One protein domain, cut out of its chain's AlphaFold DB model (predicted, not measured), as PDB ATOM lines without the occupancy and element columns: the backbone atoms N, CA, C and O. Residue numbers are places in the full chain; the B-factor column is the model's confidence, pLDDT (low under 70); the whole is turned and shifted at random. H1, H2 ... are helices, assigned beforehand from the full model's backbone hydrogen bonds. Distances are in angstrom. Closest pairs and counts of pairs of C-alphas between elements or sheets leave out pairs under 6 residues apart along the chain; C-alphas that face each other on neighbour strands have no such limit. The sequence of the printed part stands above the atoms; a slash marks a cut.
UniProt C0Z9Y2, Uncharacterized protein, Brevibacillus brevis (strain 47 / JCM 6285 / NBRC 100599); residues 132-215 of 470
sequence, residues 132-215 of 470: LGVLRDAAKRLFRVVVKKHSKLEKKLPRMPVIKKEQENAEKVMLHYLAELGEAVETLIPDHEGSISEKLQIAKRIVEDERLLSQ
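What this domain is: This is residues 132 to 215 of the 470 residues of an uncharacterized protein of Brevibacillus brevis (strain 47 / JCM 6285 / NBRC 100599) (UniProt C0Z9Y2). Three helices form a compact bundle, a group of helices packed side by side, with their centres at the corners of a triangle: H2, the longest, and H1 run the same way, and H3 folds back along both, slanting more against H2 than against H1. A long stretch with no named element, residues 150 to 169, runs back along the length of the bundle from the end of H1 to the beginning of H2. The printed part has 84 residues with three named helices in the order H1, H2, H3 and no named strand; the class is all helix, with 51 residues in the named helices. The whole is compact, with a radius of gyration of the C-alphas of 12.6 A and spans of 36 by 24 by 17 A.

How they stand to each other: H2, residues 170 to 188, touches H1, residues 132 to 149, and their closest C-alphas are those of Leu 132 and Glu 171, 5.1 A apart. H1 and H2 run the same way at a shallow tilt of 23 degrees, centre to centre 10.5 A. H2 also touches H3, residues 195 to 208, with the C-alphas of Gly 182 and Leu 200 the closest at 6.2 A. H2 and H3 form a helical hairpin, running opposite ways at a steep tilt of 41 degrees. H1 touches H3, and their closest C-alphas are those of Leu 142 and Lys 199, 5.5 A apart. These two run opposite ways at a shallow tilt of 26 degrees, centre to centre 9.9 A. With two of the three pairs at a shallow tilt, the helix packing is only just mostly aligned. In H1, H2 and H3, every O i to N i+4 pair is within hydrogen-bond range.

Where its parts are: H2 has 19 residues and measures 26.8 A from C-alpha 170 at (-1.872, -59.119, -9.380) to C-alpha 188 at (7.549, -36.143, 0.623). H1 has 18 residues and measures 26.1 A; its first C-alpha, that of Leu 132, is at (-6.980, -54.232, -10.691). H3 has 14 residues and measures 20.1 A, and its last C-alpha, that of Glu 208, is at (-8.682, -49.216, 3.225).

The domain as a whole: The two C-alphas farthest apart are those of Glu 166 and Asp 191, at 39.3 A, while the first and last printed C-alphas, those of Leu 132 and Gln 215, are 10.1 A apart. The printed part has no cut. The link from H1 to H2 is long, with 20 residues, and the link from H2 to H3 is short, with 6. The mean pLDDT of the printed part is 89.5, and the model's confidence is under 70 at residues 165 to 166 and residue 168, within the long link.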
ATOM      1  N   LEU A 132      -8.256 -54.578 -10.051       90.31
ATOM      2  CA  LEU A 132      -6.980 -54.232 -10.691       90.31
ATOM      3  C   LEU A 132      -7.028 -52.917 -11.493       90.31
ATOM      4  O   LEU A 132      -6.062 -52.153 -11.508       90.31
ATOM      5  N   GLY A 133      -8.139 -52.663 -12.190       91.25
ATOM      6  CA  GLY A 133      -8.344 -51.442 -12.969       91.25
ATOM      7  C   GLY A 133      -8.486 -50.215 -12.075       91.25
ATOM      8  O   GLY A 133      -7.839 -49.204 -12.336       91.25
ATOM      9  N   VAL A 134      -9.248 -50.345 -10.984       92.31
ATOM     10  CA  VAL A 134      -9.421 -49.288  -9.975       92.31
ATOM     11  C   VAL A 134      -8.072 -48.894  -9.379       92.31
ATOM     12  O   VAL A 134      -7.713 -47.717  -9.404       92.31
ATOM     13  N   LEU A 135      -7.292 -49.873  -8.912       93.75
ATOM     14  CA  LEU A 135      -5.982 -49.643  -8.299       93.75
ATOM     15  C   LEU A 135      -5.009 -48.963  -9.269       93.75
ATOM     16  O   LEU A 135      -4.337 -47.992  -8.925       93.75
ATOM     17  N   ARG A 136      -4.976 -49.435 -10.520       93.38
ATOM     18  CA  ARG A 136      -4.149 -48.854 -11.582       93.38
ATOM     19  C   ARG A 136      -4.522 -47.406 -11.876       93.38
ATOM     20  O   ARG A 136      -3.630 -46.571 -12.024       93.38
ATOM     21  N   ASP A 137      -5.809 -47.107 -11.995       94.19
ATOM     22  CA  ASP A 137      -6.270 -45.759 -12.313       94.19
ATOM     23  C   ASP A 137      -6.067 -44.797 -11.140       94.19
ATOM     24  O   ASP A 137      -5.684 -43.646 -11.363       94.19
ATOM     25  N   ALA A 138      -6.259 -45.261  -9.902       94.69
ATOM     26  CA  ALA A 138      -5.949 -44.497  -8.697       94.69
ATOM     27  C   ALA A 138      -4.459 -44.133  -8.649       94.69
ATOM     28  O   ALA A 138      -4.124 -42.947  -8.598       94.69
ATOM     29  N   ALA A 139      -3.578 -45.128  -8.797       95.12
ATOM     30  CA  ALA A 139      -2.134 -44.925  -8.777       95.12
ATOM     31  C   ALA A 139      -1.671 -43.963  -9.881       95.12
ATOM     32  O   ALA A 139      -0.981 -42.981  -9.612       95.12
ATOM     33  N   LYS A 140      -2.116 -44.179 -11.129       94.88
ATOM     34  CA  LYS A 140      -1.773 -43.305 -12.262       94.88
ATOM     35  C   LYS A 140      -2.210 -41.862 -12.040       94.88
ATOM     36  O   LYS A 140      -1.504 -40.941 -12.447       94.88
ATOM     37  N   ARG A 141      -3.392 -41.647 -11.457       94.56
ATOM     38  CA  ARG A 141      -3.919 -40.298 -11.214       94.56
ATOM     39  C   ARG A 141      -3.154 -39.595 -10.104       94.56
ATOM     40  O   ARG A 141      -2.808 -38.433 -10.304       94.56
ATOM     41  N   LEU A 142      -2.870 -40.284  -8.999       94.94
ATOM     42  CA  LEU A 142      -2.058 -39.736  -7.914       94.94
ATOM     43  C   LEU A 142      -0.654 -39.383  -8.422       94.94
ATOM     44  O   LEU A 142      -0.263 -38.218  -8.371       94.94
ATOM     45  N   PHE A 143       0.034 -40.344  -9.044       94.88
ATOM     46  CA  PHE A 143       1.374 -40.157  -9.601       94.88
ATOM     47  C   PHE A 143       1.431 -38.979 -10.584       94.88
ATOM     48  O   PHE A 143       2.261 -38.084 -10.448       94.88
ATOM     49  N   ARG A 144       0.498 -38.917 -11.547       94.81
ATOM     50  CA  ARG A 144       0.467 -37.846 -12.555       94.81
ATOM     51  C   ARG A 144       0.271 -36.463 -11.937       94.81
ATOM     52  O   ARG A 144       0.884 -35.508 -12.404       94.81
ATOM     53  N   VAL A 145      -0.606 -36.329 -10.941       94.56
ATOM     54  CA  VAL A 145      -0.859 -35.030 -10.299       94.56
ATOM     55  C   VAL A 145       0.360 -34.578  -9.499       94.56
ATOM     56  O   VAL A 145       0.714 -33.401  -9.574       94.56
ATOM     57  N   VAL A 146       1.026 -35.504  -8.805       93.94
ATOM     58  CA  VAL A 146       2.255 -35.214  -8.059       93.94
ATOM     59  C   VAL A 146       3.375 -34.803  -9.009       93.94
ATOM     60  O   VAL A 146       3.910 -33.716  -8.843       93.94
ATOM     61  N   VAL A 147       3.670 -35.579 -10.057       93.81
ATOM     62  CA  VAL A 147       4.733 -35.241 -11.027       93.81
ATOM     63  C   VAL A 147       4.443 -33.930 -11.760       93.81
ATOM     64  O   VAL A 147       5.350 -33.131 -11.975       93.81
ATOM     65  N   LYS A 148       3.175 -33.653 -12.094       93.56
ATOM     66  CA  LYS A 148       2.791 -32.388 -12.738       93.56
ATOM     67  C   LYS A 148       3.092 -31.169 -11.860       93.56
ATOM     68  O   LYS A 148       3.466 -30.132 -12.398       93.56
ATOM     69  N   LYS A 149       2.891 -31.264 -10.542       91.50
ATOM     70  CA  LYS A 149       3.147 -30.158  -9.601       91.50
ATOM     71  C   LYS A 149       4.583 -30.144  -9.061       91.50
ATOM     72  O   LYS A 149       5.121 -29.077  -8.797       91.50
ATOM     73  N   HIS A 150       5.209 -31.312  -8.936       90.75
ATOM     74  CA  HIS A 150       6.522 -31.525  -8.331       90.75
ATOM     75  C   HIS A 150       7.369 -32.469  -9.197       90.75
ATOM     76  O   HIS A 150       7.677 -33.596  -8.811       90.75
ATOM     77  N   SER A 151       7.785 -32.001 -10.375       89.75
ATOM     78  CA  SER A 151       8.540 -32.807 -11.353       89.75
ATOM     79  C   SER A 151       9.827 -33.421 -10.782       89.75
ATOM     80  O   SER A 151      10.172 -34.556 -11.095       89.75
ATOM     81  N   LYS A 152      10.507 -32.719  -9.866       90.44
ATOM     82  CA  LYS A 152      11.736 -33.194  -9.200       90.44
ATOM     83  C   LYS A 152      11.529 -34.447  -8.335       90.44
ATOM     84  O   LYS A 152      12.499 -35.152  -8.062       90.44
ATOM     85  N   LEU A 153      10.298 -34.722  -7.894       89.38
ATOM     86  CA  LEU A 153       9.984 -35.873  -7.042       89.38
ATOM     87  C   LEU A 153       9.761 -37.165  -7.832       89.38
ATOM     88  O   LEU A 153       9.748 -38.231  -7.229       89.38
ATOM     89  N   GLU A 154       9.665 -37.108  -9.163       90.31
ATOM     90  CA  GLU A 154       9.404 -38.282 -10.008       90.31
ATOM     91  C   GLU A 154      10.376 -39.442  -9.739       90.31
ATOM     92  O   GLU A 154       9.958 -40.594  -9.654       90.31
ATOM     93  N   LYS A 155      11.666 -39.143  -9.538       89.88
ATOM     94  CA  LYS A 155      12.696 -40.158  -9.254       89.88
ATOM     95  C   LYS A 155      12.616 -40.750  -7.842       89.88
ATOM     96  O   LYS A 155      13.186 -41.812  -7.623       89.88
ATOM     97  N   LYS A 156      11.973 -40.051  -6.901       89.75
ATOM     98  CA  LYS A 156      11.835 -40.466  -5.494       89.75
ATOM     99  C   LYS A 156      10.556 -41.266  -5.238       89.75
ATOM    100  O   LYS A 156      10.452 -41.906  -4.201       89.75
ATOM    101  N   LEU A 157       9.587 -41.209  -6.153       91.00
ATOM    102  CA  LEU A 157       8.335 -41.948  -6.036       91.00
ATOM    103  C   LEU A 157       8.523 -43.426  -6.411       91.00
ATOM    104  O   LEU A 157       9.294 -43.733  -7.329       91.00
ATOM    105  N   PRO A 158       7.779 -44.343  -5.769       91.81
ATOM    106  CA  PRO A 158       7.842 -45.757  -6.100       91.81
ATOM    107  C   PRO A 158       7.357 -45.989  -7.537       91.81
ATOM    108  O   PRO A 158       6.345 -45.437  -7.996       91.81
ATOM    109  N   ARG A 159       8.096 -46.821  -8.278       89.56
ATOM    110  CA  ARG A 159       7.784 -47.125  -9.679       89.56
ATOM    111  C   ARG A 159       6.632 -48.108  -9.776       89.56
ATOM    112  O   ARG A 159       6.571 -49.090  -9.046       89.56
ATOM    113  N   MET A 160       5.750 -47.861 -10.740       88.94
ATOM    114  CA  MET A 160       4.609 -48.733 -10.974       88.94
ATOM    115  C   MET A 160       5.070 -50.143 -11.381       88.94
ATOM    116  O   MET A 160       5.842 -50.265 -12.340       88.94
ATOM    117  N   PRO A 161       4.586 -51.205 -10.712       87.81
ATOM    118  CA  PRO A 161       4.970 -52.570 -11.039       87.81
ATOM    119  C   PRO A 161       4.424 -52.986 -12.409       87.81
ATOM    120  O   PRO A 161       3.293 -52.659 -12.790       87.81
ATOM    121  N   VAL A 162       5.226 -53.749 -13.152       83.75
ATOM    122  CA  VAL A 162       4.812 -54.356 -14.423       83.75
ATOM    123  C   VAL A 162       4.073 -55.651 -14.112       83.75
ATOM    124  O   VAL A 162       4.678 -56.630 -13.689       83.75
ATOM    125  N   ILE A 163       2.758 -55.654 -14.321       81.19
ATOM    126  CA  ILE A 163       1.891 -56.787 -13.978       81.19
ATOM    127  C   ILE A 163       1.314 -57.396 -15.249       81.19
ATOM    128  O   ILE A 163       0.636 -56.712 -16.024       81.19
ATOM    129  N   LYS A 164       1.557 -58.696 -15.438       75.88
ATOM    130  CA  LYS A 164       0.956 -59.484 -16.524       75.88
ATOM    131  C   LYS A 164      -0.492 -59.841 -16.169       75.88
ATOM    132  O   LYS A 164      -0.826 -59.988 -14.997       75.88
ATOM    133  N   LYS A 165      -1.374 -59.959 -17.170       60.84
ATOM    134  CA  LYS A 165      -2.815 -60.198 -16.946       60.84
ATOM    135  C   LYS A 165      -3.099 -61.524 -16.229       60.84
ATOM    136  O   LYS A 165      -4.069 -61.573 -15.481       60.84
ATOM    137  N   GLU A 166      -2.273 -62.547 -16.435       66.06
ATOM    138  CA  GLU A 166      -2.422 -63.878 -15.827       66.06
ATOM    139  C   GLU A 166      -1.664 -64.039 -14.497       66.06
ATOM    140  O   GLU A 166      -1.648 -65.126 -13.929       66.06
ATOM    141  N   GLN A 167      -1.008 -62.988 -13.995       73.62
ATOM    142  CA  GLN A 167      -0.196 -63.092 -12.787       73.62
ATOM    143  C   GLN A 167      -1.073 -63.322 -11.548       73.62
ATOM    144  O   GLN A 167      -1.938 -62.506 -11.211       73.62
ATOM    145  N   GLU A 168      -0.808 -64.413 -10.835       68.88
ATOM    146  CA  GLU A 168      -1.455 -64.712  -9.562       68.88
ATOM    147  C   GLU A 168      -1.171 -63.589  -8.548       68.88
ATOM    148  O   GLU A 168      -0.058 -63.070  -8.464       68.88
ATOM    149  N   ASN A 169      -2.194 -63.162  -7.798       80.06
ATOM    150  CA  ASN A 169      -2.121 -62.052  -6.834       80.06
ATOM    151  C   ASN A 169      -1.832 -60.650  -7.420       80.06
ATOM    152  O   ASN A 169      -1.536 -59.731  -6.654       80.06
ATOM    153  N   ALA A 170      -1.998 -60.434  -8.731       85.38
ATOM    154  CA  ALA A 170      -1.872 -59.119  -9.380       85.38
ATOM    155  C   ALA A 170      -2.580 -57.967  -8.632       85.38
ATOM    156  O   ALA A 170      -2.052 -56.860  -8.528       85.38
ATOM    157  N   GLU A 171      -3.777 -58.220  -8.097       87.25
ATOM    158  CA  GLU A 171      -4.556 -57.225  -7.353       87.25
ATOM    159  C   GLU A 171      -3.900 -56.851  -6.017       87.25
ATOM    160  O   GLU A 171      -3.848 -55.673  -5.682       87.25
ATOM    161  N   LYS A 172      -3.329 -57.825  -5.293       88.06
ATOM    162  CA  LYS A 172      -2.626 -57.588  -4.021       88.06
ATOM    163  C   LYS A 172      -1.329 -56.809  -4.229       88.06
ATOM    164  O   LYS A 172      -1.048 -55.890  -3.471       88.06
ATOM    165  N   VAL A 173      -0.578 -57.132  -5.286       90.06
ATOM    166  CA  VAL A 173       0.645 -56.394  -5.651       90.06
ATOM    167  C   VAL A 173       0.316 -54.932  -5.956       90.06
ATOM    168  O   VAL A 173       0.981 -54.030  -5.454       90.06
ATOM    169  N   MET A 174      -0.741 -54.677  -6.735       93.00
ATOM    170  CA  MET A 174      -1.183 -53.303  -6.996       93.00
ATOM    171  C   MET A 174      -1.700 -52.586  -5.751       93.00
ATOM    172  O   MET A 174      -1.518 -51.376  -5.651       93.00
ATOM    173  N   LEU A 175      -2.371 -53.300  -4.846       92.38
ATOM    174  CA  LEU A 175      -2.880 -52.740  -3.597       92.38
ATOM    175  C   LEU A 175      -1.723 -52.262  -2.715       92.38
ATOM    176  O   LEU A 175      -1.727 -51.111  -2.293       92.38
ATOM    177  N   HIS A 176      -0.704 -53.109  -2.532       93.12
ATOM    178  CA  HIS A 176       0.518 -52.756  -1.810       93.12
ATOM    179  C   HIS A 176       1.218 -51.553  -2.447       93.12
ATOM    180  O   HIS A 176       1.563 -50.599  -1.760       93.12
ATOM    181  N   TYR A 177       1.367 -51.555  -3.775       95.31
ATOM    182  CA  TYR A 177       1.967 -50.427  -4.487       95.31
ATOM    183  C   TYR A 177       1.192 -49.116  -4.287       95.31
ATOM    184  O   TYR A 177       1.795 -48.057  -4.130       95.31
ATOM    185  N   LEU A 178      -0.145 -49.156  -4.313       95.56
ATOM    186  CA  LEU A 178      -0.955 -47.957  -4.100       95.56
ATOM    187  C   LEU A 178      -0.800 -47.418  -2.671       95.56
ATOM    188  O   LEU A 178      -0.765 -46.199  -2.505       95.56
ATOM    189  N   ALA A 179      -0.689 -48.306  -1.678       95.44
ATOM    190  CA  ALA A 179      -0.426 -47.939  -0.288       95.44
ATOM    191  C   ALA A 179       0.949 -47.265  -0.146       95.44
ATOM    192  O   ALA A 179       1.023 -46.126   0.305       95.44
ATOM    193  N   GLU A 180       2.000 -47.908  -0.660       96.12
ATOM    194  CA  GLU A 180       3.375 -47.389  -0.660       96.12
ATOM    195  C   GLU A 180       3.476 -46.030  -1.371       96.12
ATOM    196  O   GLU A 180       4.112 -45.097  -0.885       96.12
ATOM    197  N   LEU A 181       2.801 -45.874  -2.517       95.12
ATOM    198  CA  LEU A 181       2.734 -44.595  -3.224       95.12
ATOM    199  C   LEU A 181       2.034 -43.516  -2.388       95.12
ATOM    200  O   LEU A 181       2.463 -42.365  -2.417       95.12
ATOM    201  N   GLY A 182       0.961 -43.867  -1.676       94.81
ATOM    202  CA  GLY A 182       0.259 -42.952  -0.779       94.81
ATOM    203  C   GLY A 182       1.159 -42.451   0.351       94.81
ATOM    204  O   GLY A 182       1.308 -41.242   0.514       94.81
ATOM    205  N   GLU A 183       1.820 -43.366   1.058       95.38
ATOM    206  CA  GLU A 183       2.754 -43.056   2.152       95.38
ATOM    207  C   GLU A 183       3.952 -42.219   1.679       95.38
ATOM    208  O   GLU A 183       4.341 -41.243   2.327       95.38
ATOM    209  N   ALA A 184       4.510 -42.549   0.510       94.31
ATOM    210  CA  ALA A 184       5.596 -41.779  -0.086       94.31
ATOM    211  C   ALA A 184       5.169 -40.337  -0.399       94.31
ATOM    212  O   ALA A 184       5.943 -39.405  -0.189       94.31
ATOM    213  N   VAL A 185       3.941 -40.132  -0.890       93.94
ATOM    214  CA  VAL A 185       3.419 -38.788  -1.169       93.94
ATOM    215  C   VAL A 185       3.226 -37.990   0.120       93.94
ATOM    216  O   VAL A 185       3.603 -36.822   0.135       93.94
ATOM    217  N   GLU A 186       2.712 -38.596   1.190       94.25
ATOM    218  CA  GLU A 186       2.561 -37.921   2.490       94.25
ATOM    219  C   GLU A 186       3.898 -37.533   3.105       94.25
ATOM    220  O   GLU A 186       4.066 -36.414   3.579       94.25
ATOM    221  N   THR A 187       4.877 -38.430   3.033       93.62
ATOM    222  CA  THR A 187       6.209 -38.183   3.591       93.62
ATOM    223  C   THR A 187       6.954 -37.096   2.814       93.62
ATOM    224  O   THR A 187       7.642 -36.260   3.395       93.62
ATOM    225  N   LEU A 188       6.846 -37.101   1.481       92.62
ATOM    226  CA  LEU A 188       7.549 -36.143   0.623       92.62
ATOM    227  C   LEU A 188       6.836 -34.789   0.519       92.62
ATOM    228  O   LEU A 188       7.478 -33.803   0.152       92.62
ATOM    229  N   ILE A 189       5.524 -34.747   0.765       92.19
ATOM    230  CA  ILE A 189       4.677 -33.557   0.632       92.19
ATOM    231  C   ILE A 189       3.688 -33.503   1.817       92.19
ATOM    232  O   ILE A 189       2.494 -33.715   1.614       92.19
ATOM    233  N   PRO A 190       4.155 -33.215   3.044       87.38
ATOM    234  CA  PRO A 190       3.289 -33.181   4.226       87.38
ATOM    235  C   PRO A 190       2.204 -32.093   4.138       87.38
ATOM    236  O   PRO A 190       1.054 -32.340   4.489       87.38
ATOM    237  N   ASP A 191       2.521 -30.932   3.557       89.38
ATOM    238  CA  ASP A 191       1.582 -29.812   3.373       89.38
ATOM    239  C   ASP A 191       0.822 -29.900   2.035       89.38
ATOM    240  O   ASP A 191       0.682 -28.929   1.285       89.38
ATOM    241  N   HIS A 192       0.391 -31.103   1.646       88.50
ATOM    242  CA  HIS A 192      -0.281 -31.295   0.364       88.50
ATOM    243  C   HIS A 192      -1.670 -30.628   0.331       88.50
ATOM    244  O   HIS A 192      -2.549 -30.892   1.150       88.50
ATOM    245  N   GLU A 193      -1.943 -29.847  -0.714       88.50
ATOM    246  CA  GLU A 193      -3.236 -29.173  -0.873       88.50
ATOM    247  C   GLU A 193      -3.899 -29.406  -2.239       88.50
ATOM    248  O   GLU A 193      -3.298 -29.822  -3.245       88.50
ATOM    249  N   GLY A 194      -5.203 -29.123  -2.269       89.69
ATOM    250  CA  GLY A 194      -6.039 -29.171  -3.461       89.69
ATOM    251  C   GLY A 194      -6.018 -30.542  -4.134       89.69
ATOM    252  O   GLY A 194      -6.324 -31.566  -3.527       89.69
ATOM    253  N   SER A 195      -5.648 -30.572  -5.416       89.38
ATOM    254  CA  SER A 195      -5.731 -31.784  -6.236       89.38
ATOM    255  C   SER A 195      -4.846 -32.944  -5.768       89.38
ATOM    256  O   SER A 195      -5.152 -34.076  -6.129       89.38
ATOM    257  N   ILE A 196      -3.739 -32.694  -5.051       92.38
ATOM    258  CA  ILE A 196      -2.895 -33.784  -4.518       92.38
ATOM    259  C   ILE A 196      -3.639 -34.447  -3.361       92.38
ATOM    260  O   ILE A 196      -3.921 -35.640  -3.445       92.38
ATOM    261  N   SER A 197      -4.039 -33.648  -2.366       93.00
ATOM    262  CA  SER A 197      -4.816 -34.096  -1.205       93.00
ATOM    263  C   SER A 197      -6.068 -34.874  -1.623       93.00
ATOM    264  O   SER A 197      -6.267 -36.009  -1.202       93.00
ATOM    265  N   GLU A 198      -6.848 -34.348  -2.577       91.31
ATOM    266  CA  GLU A 198      -8.051 -35.025  -3.083       91.31
ATOM    267  C   GLU A 198      -7.740 -36.419  -3.666       91.31
ATOM    268  O   GLU A 198      -8.467 -37.382  -3.433       91.31
ATOM    269  N   LYS A 199      -6.667 -36.561  -4.458       93.81
ATOM    270  CA  LYS A 199      -6.326 -37.846  -5.098       93.81
ATOM    271  C   LYS A 199      -5.693 -38.826  -4.119       93.81
ATOM    272  O   LYS A 199      -5.927 -40.025  -4.255       93.81
ATOM    273  N   LEU A 200      -4.942 -38.321  -3.148       94.12
ATOM    274  CA  LEU A 200      -4.366 -39.106  -2.069       94.12
ATOM    275  C   LEU A 200      -5.460 -39.667  -1.154       94.12
ATOM    276  O   LEU A 200      -5.480 -40.869  -0.912       94.12
ATOM    277  N   GLN A 201      -6.435 -38.848  -0.746       93.25
ATOM    278  CA  GLN A 201      -7.596 -39.306   0.027       93.25
ATOM    279  C   GLN A 201      -8.375 -40.403  -0.708       93.25
ATOM    280  O   GLN A 201      -8.780 -41.393  -0.104       93.25
ATOM    281  N   ILE A 202      -8.561 -40.269  -2.025       92.75
ATOM    282  CA  ILE A 202      -9.193 -41.321  -2.836       92.75
ATOM    283  C   ILE A 202      -8.348 -42.599  -2.836       92.75
ATOM    284  O   ILE A 202      -8.909 -43.683  -2.697       92.75
ATOM    285  N   ALA A 203      -7.026 -42.491  -2.998       94.19
ATOM    286  CA  ALA A 203      -6.133 -43.645  -2.955       94.19
ATOM    287  C   ALA A 203      -6.228 -44.371  -1.606       94.19
ATOM    288  O   ALA A 203      -6.455 -45.576  -1.601       94.19
ATOM    289  N   LYS A 204      -6.174 -43.635  -0.488       94.06
ATOM    290  CA  LYS A 204      -6.339 -44.179   0.866       94.06
ATOM    291  C   LYS A 204      -7.670 -44.891   1.056       94.06
ATOM    292  O   LYS A 204      -7.679 -46.071   1.380       94.06
ATOM    293  N   ARG A 205      -8.784 -44.237   0.700       92.88
ATOM    294  CA  ARG A 205     -10.126 -44.850   0.742       92.88
ATOM    295  C   ARG A 205     -10.205 -46.157  -0.050       92.88
ATOM    296  O   ARG A 205     -10.947 -47.049   0.336       92.88
ATOM    297  N   ILE A 206      -9.499 -46.258  -1.180       92.19
ATOM    298  CA  ILE A 206      -9.448 -47.481  -1.997       92.19
ATOM    299  C   ILE A 206      -8.604 -48.563  -1.317       92.19
ATOM    300  O   ILE A 206      -9.001 -49.724  -1.354       92.19
ATOM    301  N   VAL A 207      -7.462 -48.200  -0.723       92.25
ATOM    302  CA  VAL A 207      -6.587 -49.139  -0.005       92.25
ATOM    303  C   VAL A 207      -7.276 -49.711   1.235       92.25
ATOM    304  O   VAL A 207      -7.209 -50.914   1.466       92.25
ATOM    305  N   GLU A 208      -7.974 -48.863   1.989       89.81
ATOM    306  CA  GLU A 208      -8.682 -49.216   3.225       89.81
ATOM    307  C   GLU A 208      -9.986 -49.997   2.977       89.81
ATOM    308  O   GLU A 208     -10.538 -50.599   3.896       89.81
ATOM    309  N   ASP A 209     -10.515 -50.011   1.746       85.69
ATOM    310  CA  ASP A 209     -11.757 -50.726   1.443       85.69
ATOM    311  C   ASP A 209     -11.508 -52.227   1.265       85.69
ATOM    312  O   ASP A 209     -11.275 -52.729   0.161       85.69
ATOM    313  N   GLU A 210     -11.664 -52.972   2.356       81.50
ATOM    314  CA  GLU A 210     -11.555 -54.437   2.395       81.50
ATOM    315  C   GLU A 210     -12.465 -55.149   1.372       81.50
ATOM    316  O   GLU A 210     -12.210 -56.283   0.956       81.50
ATOM    317  N   ARG A 211     -13.532 -54.482   0.910       80.75
ATOM    318  CA  ARG A 211     -14.497 -55.032  -0.057       80.75
ATOM    319  C   ARG A 211     -14.078 -54.816  -1.512       80.75
ATOM    320  O   ARG A 211     -14.770 -55.282  -2.423       80.75
ATOM    321  N   LEU A 212     -12.979 -54.109  -1.770       83.69
ATOM    322  CA  LEU A 212     -12.481 -53.851  -3.121       83.69
ATOM    323  C   LEU A 212     -12.219 -55.165  -3.867       83.69
ATOM    324  O   LEU A 212     -12.777 -55.386  -4.941       83.69
ATOM    325  N   LEU A 213     -11.425 -56.062  -3.275       81.12
ATOM    326  CA  LEU A 213     -11.024 -57.331  -3.894       81.12
ATOM    327  C   LEU A 213     -12.209 -58.289  -4.104       81.12
ATOM    328  O   LEU A 213     -12.201 -59.110  -5.018       81.12
ATOM    329  N   SER A 214     -13.282 -58.145  -3.319       74.31
ATOM    330  CA  SER A 214     -14.529 -58.902  -3.496       74.31
ATOM    331  C   SER A 214     -15.497 -58.278  -4.516       74.31
ATOM    332  O   SER A 214     -16.630 -58.747  -4.654       74.31
ATOM    333  N   GLN A 215     -15.047 -57.256  -5.261       77.81
ATOM    334  CA  GLN A 215     -15.802 -56.495  -6.267       77.81
ATOM    335  C   GLN A 215     -17.040 -55.776  -5.713       77.81
ATOM    336  O   GLN A 215     -18.016 -55.563  -6.437       77.81
TER     337      GLN A 215